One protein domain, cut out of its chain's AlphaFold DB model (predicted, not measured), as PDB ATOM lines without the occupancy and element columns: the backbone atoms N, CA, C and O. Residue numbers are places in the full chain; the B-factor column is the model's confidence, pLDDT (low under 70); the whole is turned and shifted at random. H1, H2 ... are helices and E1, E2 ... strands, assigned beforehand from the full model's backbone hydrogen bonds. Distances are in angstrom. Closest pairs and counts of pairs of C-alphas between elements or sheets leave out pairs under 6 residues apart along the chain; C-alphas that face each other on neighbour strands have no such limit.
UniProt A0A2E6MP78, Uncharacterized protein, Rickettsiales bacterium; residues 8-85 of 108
ATOM      1  N   THR A   8     358.028 269.046 144.986       93.69
ATOM      2  CA  THR A   8     358.007 270.444 145.463       93.69
ATOM      3  C   THR A   8     356.805 270.745 146.351       93.69
ATOM      4  O   THR A   8     356.770 271.777 147.001       93.69
ATOM      5  N   VAL A   9     355.817 269.850 146.417       93.81
ATOM      6  CA  VAL A   9     354.627 270.012 147.258       93.81
ATOM      7  C   VAL A   9     354.382 268.740 148.049       93.81
ATOM      8  O   VAL A   9     354.396 267.631 147.499       93.81
ATOM      9  N   ALA A  10     354.108 268.887 149.340       93.88
ATOM     10  CA  ALA A  10     353.853 267.761 150.219       93.88
ATOM     11  C   ALA A  10     352.875 268.086 151.342       93.88
ATOM     12  O   ALA A  10     352.688 269.238 151.705       93.88
ATOM     13  N   GLY A  11     352.263 267.052 151.904       93.44
ATOM     14  CA  GLY A  11     351.435 267.194 153.093       93.44
ATOM     15  C   GLY A  11     350.547 265.983 153.322       93.44
ATOM     16  O   GLY A  11     350.880 264.870 152.902       93.44
ATOM     17  N   THR A  12     349.406 266.183 153.963       93.88
ATOM     18  CA  THR A  12     348.470 265.129 154.354       93.88
ATOM     19  C   THR A  12     347.055 265.431 153.889       93.88
ATOM     20  O   THR A  12     346.657 266.562 153.641       93.88
ATOM     21  N   SER A  13     346.283 264.369 153.692       94.81
ATOM     22  CA  SER A  13     344.855 264.480 153.398       94.81
ATOM     23  C   SER A  13     344.123 263.291 153.989       94.81
ATOM     24  O   SER A  13     344.641 262.167 153.894       94.81
ATOM     25  N   VAL A  14     342.899 263.495 154.449       94.81
ATOM     26  CA  VAL A  14     342.005 262.412 154.850       94.81
ATOM     27  C   VAL A  14     341.193 261.947 153.644       94.81
ATOM     28  O   VAL A  14     340.582 262.724 152.918       94.81
ATOM     29  N   SER A  15     341.225 260.642 153.391       92.62
ATOM     30  CA  SER A  15     340.463 259.986 152.330       92.62
ATOM     31  C   SER A  15     339.731 258.802 152.936       92.62
ATOM     32  O   SER A  15     340.374 257.875 153.434       92.62
ATOM     33  N   ASN A  16     338.399 258.845 152.922       89.94
ATOM     34  CA  ASN A  16     337.529 257.829 153.525       89.94
ATOM     35  C   ASN A  16     337.906 257.530 154.991       89.94
ATOM     36  O   ASN A  16     338.086 256.373 155.368       89.94
ATOM     37  N   GLY A  17     338.123 258.582 155.789       88.31
ATOM     38  CA  GLY A  17     338.507 258.469 157.202       88.31
ATOM     39  C   GLY A  17     339.954 258.028 157.456       88.31
ATOM     40  O   GLY A  17     340.319 257.796 158.601       88.31
ATOM     41  N   LYS A  18     340.791 257.903 156.415       90.69
ATOM     42  CA  LYS A  18     342.210 257.541 156.552       90.69
ATOM     43  C   LYS A  18     343.116 258.686 156.127       90.69
ATOM     44  O   LYS A  18     343.100 259.086 154.958       90.69
ATOM     45  N   THR A  19     343.945 259.153 157.051       93.69
ATOM     46  CA  THR A  19     344.998 260.135 156.780       93.69
ATOM     47  C   THR A  19     346.105 259.496 155.954       93.69
ATOM     48  O   THR A  19     346.564 258.391 156.239       93.69
ATOM     49  N   LYS A  20     346.509 260.164 154.874       91.50
ATOM     50  CA  LYS A  20     347.570 259.695 153.977       91.50
ATOM     51  C   LYS A  20     348.482 260.844 153.591       91.50
ATOM     52  O   LYS A  20     347.991 261.917 153.241       91.50
ATOM     53  N   VAL A  21     349.782 260.563 153.538       92.00
ATOM     54  CA  VAL A  21     350.784 261.489 152.998       92.00
ATOM     55  C   VAL A  21     350.600 261.638 151.485       92.00
ATOM     56  O   VAL A  21     350.362 260.662 150.759       92.00
ATOM     57  N   ARG A  22     350.685 262.873 150.998       92.25
ATOM     58  CA  ARG A  22     350.559 263.269 149.594       92.25
ATOM     59  C   ARG A  22     351.830 263.980 149.155       92.25
ATOM     60  O   ARG A  22     352.375 264.793 149.887       92.25
ATOM     61  N   PHE A  23     352.253 263.680 147.932       92.44
ATOM     62  CA  PHE A  23     353.395 264.308 147.272       92.44
ATOM     63  C   PHE A  23     352.953 264.759 145.881       92.44
ATOM     64  O   PHE A  23     352.250 264.011 145.189       92.44
ATOM     65  N   ALA A  24     353.333 265.967 145.480       92.94
ATOM     66  CA  ALA A  24     352.985 266.558 144.196       92.94
ATOM     67  C   ALA A  24     354.055 267.553 143.719       92.94
ATOM     68  O   ALA A  24     354.965 267.900 144.463       92.94
ATOM     69  N   GLN A  25     353.934 267.969 142.457       91.75
ATOM     70  CA  GLN A  25     354.764 269.018 141.847       91.75
ATOM     71  C   GLN A  25     354.069 270.383 141.813       91.75
ATOM     72  O   GLN A  25     354.730 271.405 141.700       91.75
ATOM     73  N   ASP A  26     352.738 270.391 141.857       93.31
ATOM     74  CA  ASP A  26     351.926 271.592 141.693       93.31
ATOM     75  C   ASP A  26     350.834 271.613 142.759       93.31
ATOM     76  O   ASP A  26     350.056 270.655 142.887       93.31
ATOM     77  N   TYR A  27     350.793 272.695 143.533       92.56
ATOM     78  CA  TYR A  27     349.888 272.838 144.665       92.56
ATOM     79  C   TYR A  27     348.435 272.905 144.205       92.56
ATOM     80  O   TYR A  27     347.591 272.118 144.641       92.56
ATOM     81  N   VAL A  28     348.147 273.804 143.264       92.31
ATOM     82  CA  VAL A  28     346.783 274.130 142.838       92.31
ATOM     83  C   VAL A  28     346.107 272.922 142.196       92.31
ATOM     84  O   VAL A  28     344.971 272.579 142.535       92.31
ATOM     85  N   SER A  29     346.799 272.237 141.289       93.56
ATOM     86  CA  SER A  29     346.289 271.040 140.619       93.56
ATOM     87  C   SER A  29     346.077 269.914 141.618       93.56
ATOM     88  O   SER A  29     345.050 269.229 141.580       93.56
ATOM     89  N   ARG A  30     347.013 269.732 142.559       93.81
ATOM     90  CA  ARG A  30     346.881 268.677 143.559       93.81
ATOM     91  C   ARG A  30     345.696 268.936 144.478       93.81
ATOM     92  O   ARG A  30     344.890 268.020 144.661       93.81
ATOM     93  N   PHE A  31     345.571 270.155 144.989       94.44
ATOM     94  CA  PHE A  31     344.472 270.577 145.844       94.44
ATOM     95  C   PHE A  31     343.120 270.408 145.142       94.44
ATOM     96  O   PHE A  31     342.236 269.735 145.671       94.44
ATOM     97  N   LYS A  32     342.985 270.890 143.896       94.88
ATOM     98  CA  LYS A  32     341.761 270.730 143.091       94.88
ATOM     99  C   LYS A  32     341.344 269.267 142.946       94.88
ATOM    100  O   LYS A  32     340.171 268.951 143.117       94.88
ATOM    101  N   ILE A  33     342.290 268.366 142.663       95.06
ATOM    102  CA  ILE A  33     341.992 266.931 142.528       95.06
ATOM    103  C   ILE A  33     341.625 266.316 143.885       95.06
ATOM    104  O   ILE A  33     340.731 265.483 143.939       95.06
ATOM    105  N   LEU A  34     342.298 266.684 144.986       93.88
ATOM    106  CA  LEU A  34     341.936 266.185 146.325       93.88
ATOM    107  C   LEU A  34     340.510 266.601 146.689       93.88
ATOM    108  O   LEU A  34     339.711 265.755 147.080       93.88
ATOM    109  N   ASN A  35     340.188 267.877 146.485       93.94
ATOM    110  CA  ASN A  35     338.872 268.417 146.784       93.94
ATOM    111  C   ASN A  35     337.787 267.780 145.898       93.94
ATOM    112  O   ASN A  35     336.763 267.322 146.396       93.94
ATOM    113  N   LYS A  36     338.045 267.642 144.588       95.31
ATOM    114  CA  LYS A  36     337.135 266.951 143.655       95.31
ATOM    115  C   LYS A  36     336.897 265.491 144.045       95.31
ATOM    116  O   LYS A  36     335.801 264.977 143.858       95.31
ATOM    117  N   ASN A  37     337.916 264.829 144.584       92.94
ATOM    118  CA  ASN A  37     337.831 263.447 145.035       92.94
ATOM    119  C   ASN A  37     337.232 263.310 146.449       92.94
ATOM    120  O   ASN A  37     337.247 262.209 146.995       92.94
ATOM    121  N   GLY A  38     336.734 264.397 147.053       93.00
ATOM    122  CA  GLY A  38     336.078 264.372 148.362       93.00
ATOM    123  C   GLY A  38     337.030 264.115 149.528       93.00
ATOM    124  O   GLY A  38     336.630 263.529 150.531       93.00
ATOM    125  N   HIS A  39     338.304 264.493 149.397       94.00
ATOM    126  CA  HIS A  39     339.222 264.438 150.527       94.00
ATOM    127  C   HIS A  39     338.870 265.536 151.528       94.00
ATOM    128  O   HIS A  39     338.608 266.673 151.143       94.00
ATOM    129  N   THR A  40     338.913 265.193 152.806       91.88
ATOM    130  CA  THR A  40     338.754 266.135 153.914       91.88
ATOM    131  C   THR A  40     340.119 266.420 154.533       91.88
ATOM    132  O   THR A  40     341.068 265.668 154.291       91.88
ATOM    133  N   ASP A  41     340.229 267.499 155.310       91.50
ATOM    134  CA  ASP A  41     341.451 267.837 156.057       91.50
ATOM    135  C   ASP A  41     342.703 267.866 155.152       91.50
ATOM    136  O   ASP A  41     343.652 267.095 155.303       91.50
ATOM    137  N   ILE A  42     342.616 268.657 154.074       92.44
ATOM    138  CA  ILE A  42     343.677 268.772 153.070       92.44
ATOM    139  C   ILE A  42     344.685 269.811 153.552       92.44
ATOM    140  O   ILE A  42     344.471 271.010 153.389       92.44
ATOM    141  N   GLU A  43     345.816 269.337 154.058       91.81
ATOM    142  CA  GLU A  43     346.945 270.172 154.448       91.81
ATOM    143  C   GLU A  43     348.100 269.913 153.490       91.81
ATOM    144  O   GLU A  43     348.678 268.828 153.451       91.81
ATOM    145  N   LEU A  44     348.412 270.902 152.659       92.44
ATOM    146  CA  LEU A  44     349.518 270.864 151.709       92.44
ATOM    147  C   LEU A  44     350.436 272.054 151.973       92.44
ATOM    148  O   LEU A  44     349.967 273.145 152.294       92.44
ATOM    149  N   LEU A  45     351.729 271.835 151.785       90.50
ATOM    150  CA  LEU A  45     352.791 272.816 151.915       90.50
ATOM    151  C   LEU A  45     353.644 272.792 150.645       90.50
ATOM    152  O   LEU A  45     353.927 271.720 150.096       90.50
ATOM    153  N   GLU A  46     354.046 273.970 150.184       90.62
ATOM    154  CA  GLU A  46     355.070 274.108 149.153       90.62
ATOM    155  C   GLU A  46     356.450 274.099 149.813       90.62
ATOM    156  O   GLU A  46     356.657 274.691 150.870       90.62
ATOM    157  N   LEU A  47     357.370 273.355 149.212       88.50
ATOM    158  CA  LEU A  47     358.759 273.237 149.625       88.50
ATOM    159  C   LEU A  47     359.589 274.227 148.811       88.50
ATOM    160  O   LEU A  47     359.421 274.307 147.595       88.50
ATOM    161  N   ASP A  48     360.565 274.871 149.448       84.44
ATOM    162  CA  ASP A  48     361.498 275.783 148.767       84.44
ATOM    163  C   ASP A  48     362.335 275.084 147.687       84.44
ATOM    164  O   ASP A  48     362.908 275.708 146.794       84.44
ATOM    165  N   SER A  49     362.467 273.760 147.777       86.19
ATOM    166  CA  SER A  49     363.252 272.955 146.849       86.19
ATOM    167  C   SER A  49     362.657 271.568 146.660       86.19
ATOM    168  O   SER A  49     362.047 270.993 147.561       86.19
ATOM    169  N   ALA A  50     362.860 271.007 145.467       89.56
ATOM    170  CA  ALA A  50     362.364 269.683 145.128       89.56
ATOM    171  C   ALA A  50     363.144 268.602 145.899       89.56
ATOM    172  O   ALA A  50     364.319 268.360 145.624       89.56
ATOM    173  N   MET A  51     362.483 267.920 146.833       88.62
ATOM    174  CA  MET A  51     363.113 266.953 147.740       88.62
ATOM    175  C   MET A  51     362.634 265.521 147.500       88.62
ATOM    176  O   MET A  51     361.582 265.276 146.906       88.62
ATOM    177  N   SER A  52     363.407 264.539 147.968       89.19
ATOM    178  CA  SER A  52     362.989 263.137 147.927       89.19
ATOM    179  C   SER A  52     361.850 262.881 148.923       89.19
ATOM    180  O   SER A  52     361.698 263.585 149.921       89.19
ATOM    181  N   LYS A  53     361.071 261.812 148.712       87.62
ATOM    182  CA  LYS A  53     360.009 261.430 149.662       87.62
ATOM    183  C   LYS A  53     360.533 261.219 151.087       87.62
ATOM    184  O   LYS A  53     359.799 261.469 152.033       87.62
ATOM    185  N   ALA A  54     361.774 260.752 151.234       85.75
ATOM    186  CA  ALA A  54     362.375 260.512 152.540       85.75
ATOM    187  C   ALA A  54     362.659 261.810 153.292       85.75
ATOM    188  O   ALA A  54     362.374 261.895 154.485       85.75
ATOM    189  N   ASP A  55     363.167 262.816 152.593       86.88
ATOM    190  CA  ASP A  55     363.511 264.099 153.205       86.88
ATOM    191  C   ASP A  55     362.252 264.900 153.527       86.88
ATOM    192  O   ASP A  55     362.127 265.449 154.617       86.88
ATOM    193  N   ILE A  56     361.253 264.833 152.645       89.75
ATOM    194  CA  ILE A  56     359.934 265.418 152.888       89.75
ATOM    195  C   ILE A  56     359.281 264.817 154.132       89.75
ATOM    196  O   ILE A  56     358.748 265.557 154.949       89.75
ATOM    197  N   CYS A  57     359.317 263.493 154.309       88.94
ATOM    198  CA  CYS A  57     358.747 262.878 155.508       88.94
ATOM    199  C   CYS A  57     359.432 263.369 156.789       88.94
ATOM    200  O   CYS A  57     358.738 263.628 157.765       88.94
ATOM    201  N   LYS A  58     360.761 263.542 156.789       88.38
ATOM    202  CA  LYS A  58     361.485 264.102 157.943       88.38
ATOM    203  C   LYS A  58     361.083 265.550 158.216       88.38
ATOM    204  O   LYS A  58     360.878 265.901 159.372       88.38
ATOM    205  N   MET A  59     360.947 266.362 157.164       87.81
ATOM    206  CA  MET A  59     360.487 267.747 157.281       87.81
ATOM    207  C   MET A  59     359.076 267.794 157.878       87.81
ATOM    208  O   MET A  59     358.865 268.459 158.886       87.81
ATOM    209  N   LEU A  60     358.137 267.017 157.325       89.19
ATOM    210  CA  LEU A  60     356.753 266.972 157.804       89.19
ATOM    211  C   LEU A  60     356.657 266.508 159.263       89.19
ATOM    212  O   LEU A  60     355.852 267.051 160.007       89.19
ATOM    213  N   MET A  61     357.491 265.559 159.705       87.75
ATOM    214  CA  MET A  61     357.505 265.122 161.111       87.75
ATOM    215  C   MET A  61     357.854 266.256 162.084       87.75
ATOM    216  O   MET A  61     357.309 266.290 163.185       87.75
ATOM    217  N   GLY A  62     358.739 267.174 161.684       83.88
ATOM    218  CA  GLY A  62     359.158 268.317 162.501       83.88
ATOM    219  C   GLY A  62     358.316 269.581 162.315       83.88
ATOM    220  O   GLY A  62     358.550 270.563 163.007       83.88
ATOM    221  N   HIS A  63     357.360 269.586 161.385       86.62
ATOM    222  CA  HIS A  63     356.591 270.780 161.052       86.62
ATOM    223  C   HIS A  63     355.376 270.926 161.984       86.62
ATOM    224  O   HIS A  63     354.628 269.971 162.198       86.62
ATOM    225  N   GLU A  64     355.144 272.129 162.517       86.56
ATOM    226  CA  GLU A  64     354.130 272.393 163.559       86.56
ATOM    227  C   GLU A  64     352.700 272.086 163.102       86.56
ATOM    228  O   GLU A  64     351.899 271.528 163.847       86.56
ATOM    229  N   LYS A  65     352.395 272.372 161.831       84.50
ATOM    230  CA  LYS A  65     351.090 272.043 161.233       84.50
ATOM    231  C   LYS A  65     350.801 270.540 161.179       84.50
ATOM    232  O   LYS A  65     349.641 270.161 161.202       84.50
ATOM    233  N   PHE A  66     351.831 269.689 161.175       87.44
ATOM    234  CA  PHE A  66     351.674 268.245 160.994       87.44
ATOM    235  C   PHE A  66     351.845 267.433 162.290       87.44
ATOM    236  O   PHE A  66     352.246 266.271 162.260       87.44
ATOM    237  N   GLN A  67     351.546 268.025 163.453       89.12
ATOM    238  CA  GLN A  67     351.727 267.395 164.775       89.12
ATOM    239  C   GLN A  67     350.540 266.546 165.257       89.12
ATOM    240  O   GLN A  67     350.616 265.912 166.307       89.12
ATOM    241  N   SER A  68     349.445 266.489 164.495       89.94
ATOM    242  CA  SER A  68     348.307 265.627 164.833       89.94
ATOM    243  C   SER A  68     348.706 264.147 164.839       89.94
ATOM    244  O   SER A  68     349.424 263.678 163.951       89.94
ATOM    245  N   GLU A  69     348.183 263.382 165.801       89.75
ATOM    246  CA  GLU A  69     348.457 261.947 165.956       89.75
ATOM    247  C   GLU A  69     348.187 261.168 164.658       89.75
ATOM    248  O   GLU A  69     349.008 260.362 164.213       89.75
ATOM    249  N   ALA A  70     347.067 261.461 163.992       89.56
ATOM    250  CA  ALA A  70     346.689 260.800 162.747       89.56
ATOM    251  C   ALA A  70     347.680 261.089 161.606       89.56
ATOM    252  O   ALA A  70     347.919 260.236 160.747       89.56
ATOM    253  N   GLN A  71     348.262 262.288 161.591       89.19
ATOM    254  CA  GLN A  71     349.224 262.701 160.576       89.19
ATOM    255  C   GLN A  71     350.607 262.096 160.847       89.19
ATOM    256  O   GLN A  71     351.180 261.477 159.951       89.19
ATOM    257  N   GLN A  72     351.091 262.156 162.089       90.19
ATOM    258  CA  GLN A  72     352.354 261.538 162.512       90.19
ATOM    259  C   GLN A  72     352.345 260.015 162.315       90.19
ATOM    260  O   GLN A  72     353.312 259.427 161.818       90.19
ATOM    261  N   SER A  73     351.217 259.366 162.615       91.06
ATOM    262  CA  SER A  73     351.019 257.938 162.357       91.06
ATOM    263  C   SER A  73     351.073 257.625 160.855       91.06
ATOM    264  O   SER A  73     351.827 256.753 160.422       91.06
ATOM    265  N   ALA A  74     350.391 258.413 160.015       90.44
ATOM    266  CA  ALA A  74     350.435 258.231 158.563       90.44
ATOM    267  C   ALA A  74     351.838 258.457 157.964       90.44
ATOM    268  O   ALA A  74     352.241 257.744 157.038       90.44
ATOM    269  N   ILE A  75     352.588 259.442 158.473       90.50
ATOM    270  CA  ILE A  75     353.957 259.732 158.024       90.50
ATOM    271  C   ILE A  75     354.905 258.603 158.436       90.50
ATOM    272  O   ILE A  75     355.637 258.081 157.591       90.50
ATOM    273  N   SER A  76     354.861 258.173 159.699       88.69
ATOM    274  CA  SER A  76     355.709 257.087 160.201       88.69
ATOM    275  C   SER A  76     355.423 255.754 159.500       88.69
ATOM    276  O   SER A  76     356.363 255.080 159.066       88.69
ATOM    277  N   GLU A  77     354.151 255.408 159.276       89.00
ATOM    278  CA  GLU A  77     353.767 254.209 158.522       89.00
ATOM    279  C   GLU A  77     354.317 254.265 157.090       89.00
ATOM    280  O   GLU A  77     354.884 253.286 156.589       89.00
ATOM    281  N   PHE A  78     354.218 255.427 156.432       87.88
ATOM    282  CA  PHE A  78     354.760 255.611 155.091       87.88
ATOM    283  C   PHE A  78     356.277 255.397 155.058       87.88
ATOM    284  O   PHE A  78     356.761 254.670 154.185       87.88
ATOM    285  N   VAL A  79     357.020 255.970 156.011       85.62
ATOM    286  CA  VAL A  79     358.480 255.821 156.121       85.62
ATOM    287  C   VAL A  79     358.872 254.364 156.351       85.62
ATOM    288  O   VAL A  79     359.718 253.828 155.629       85.62
ATOM    289  N   VAL A  80     358.232 253.684 157.303       85.12
ATOM    290  CA  VAL A  80     358.541 252.283 157.616       85.12
ATOM    291  C   VAL A  80     358.288 251.382 156.412       85.12
ATOM    292  O   VAL A  80     359.128 250.545 156.083       85.12
ATOM    293  N   ARG A  81     357.162 251.582 155.727       82.94
ATOM    294  CA  ARG A  81     356.728 250.724 154.622       82.94
ATOM    295  C   ARG A  81     357.445 251.005 153.302       82.94
ATOM    296  O   ARG A  81     357.615 250.084 152.509       82.94
ATOM    297  N   ASN A  82     357.830 252.256 153.038       77.50
ATOM    298  CA  ASN A  82     358.322 252.679 151.720       77.50
ATOM    299  C   ASN A  82     359.801 253.095 151.700       77.50
ATOM    300  O   ASN A  82     360.380 253.116 150.616       77.50
ATOM    301  N   ILE A  83     360.409 253.437 152.846       72.19
ATOM    302  CA  ILE A  83     361.763 254.026 152.903       72.19
ATOM    303  C   ILE A  83     362.790 253.094 153.562       72.19
ATOM    304  O   ILE A  83     363.939 253.062 153.129       72.19
ATOM    305  N   ARG A  84     362.406 252.233 154.518       63.12
ATOM    306  CA  ARG A  84     363.343 251.277 155.164       63.12
ATOM    307  C   ARG A  84     363.927 250.201 154.223       63.12
ATOM    308  O   ARG A  84     364.728 249.389 154.666       63.12
ATOM    309  N   GLY A  85     363.573 250.218 152.937       55.00
ATOM    310  CA  GLY A  85     364.190 249.411 151.881       55.00
ATOM    311  C   GLY A  85     365.302 250.107 151.080       55.00
ATOM    312  O   GLY A  85     365.792 249.510 150.125       55.00
TER     313      GLY A  85
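This is residues 8 to 85 of the 108 residues of an uncharacterized protein of Rickettsiales bacterium (UniProt A0A2E6MP78). A twisted sheet of three strands is the middle layer of three, with H1 running along one face and the helical hairpin H2 and H3 laid across the other. The printed part has 78 residues, with three named strands and three named helices in the order E1 E2 H1 E3 H2 H3; the sheet's order is E2 - E1 - E3, antiparallel throughout. The class is mixed, helices and strands, and the whole is compact, with a radius of gyration of the C-alphas of 11.8 A and spans of 32 by 28 by 25 A.

Find C-alpha 8 at (358.007, 270.444, 145.463), where E1 begins; it runs 21.5 A to residue 15 and bends by 50 degrees at residue 12. E2, residues 18 to 24, covers 18.7 A, and H1, residues 27 to 36, 14.1 A. E3, residues 40 to 51, covers 25.1 A and bends by 100 degrees at residue 48. H2, residues 53 to 62, covers 14.6 A; H3, residues 69 to 82, runs 19.6 A to C-alpha 82 at (358.322, 252.679, 151.720).

Look first at the hairpin E1 and E2, where N 11 and O 22 are 3.0 A apart, within hydrogen-bond range; between E1 and E3, N 12 and O 43 are 2.8 A apart. E2, H1 and E3 form a split strand-helix-strand unit, two strands running the same way with E1 between them, and its crossover is right-handed. H1 is on the sheet at a height of 8.8 A, along the strands, at 8 degrees to E1 on the local plane; its Tyr 27 and Val 9 of E1 have C-alphas 6.1 A apart, their closest. H2 and H3 are on the opposite face, across the strands. They touch, closest at the C-alphas of Cys 57 and Ile 75, 6.3 A, with a shallow tilt of 25 degrees, opposite ways. In H1, H2 and H3 every O i to N i+4 pair is within hydrogen-bond range.

The C-alphas of Lys 36 and Gly 85 are the two farthest apart, 33.3 A. The printed part has no cut and no long link; pLDDT is under 70 at residues 84 to 85.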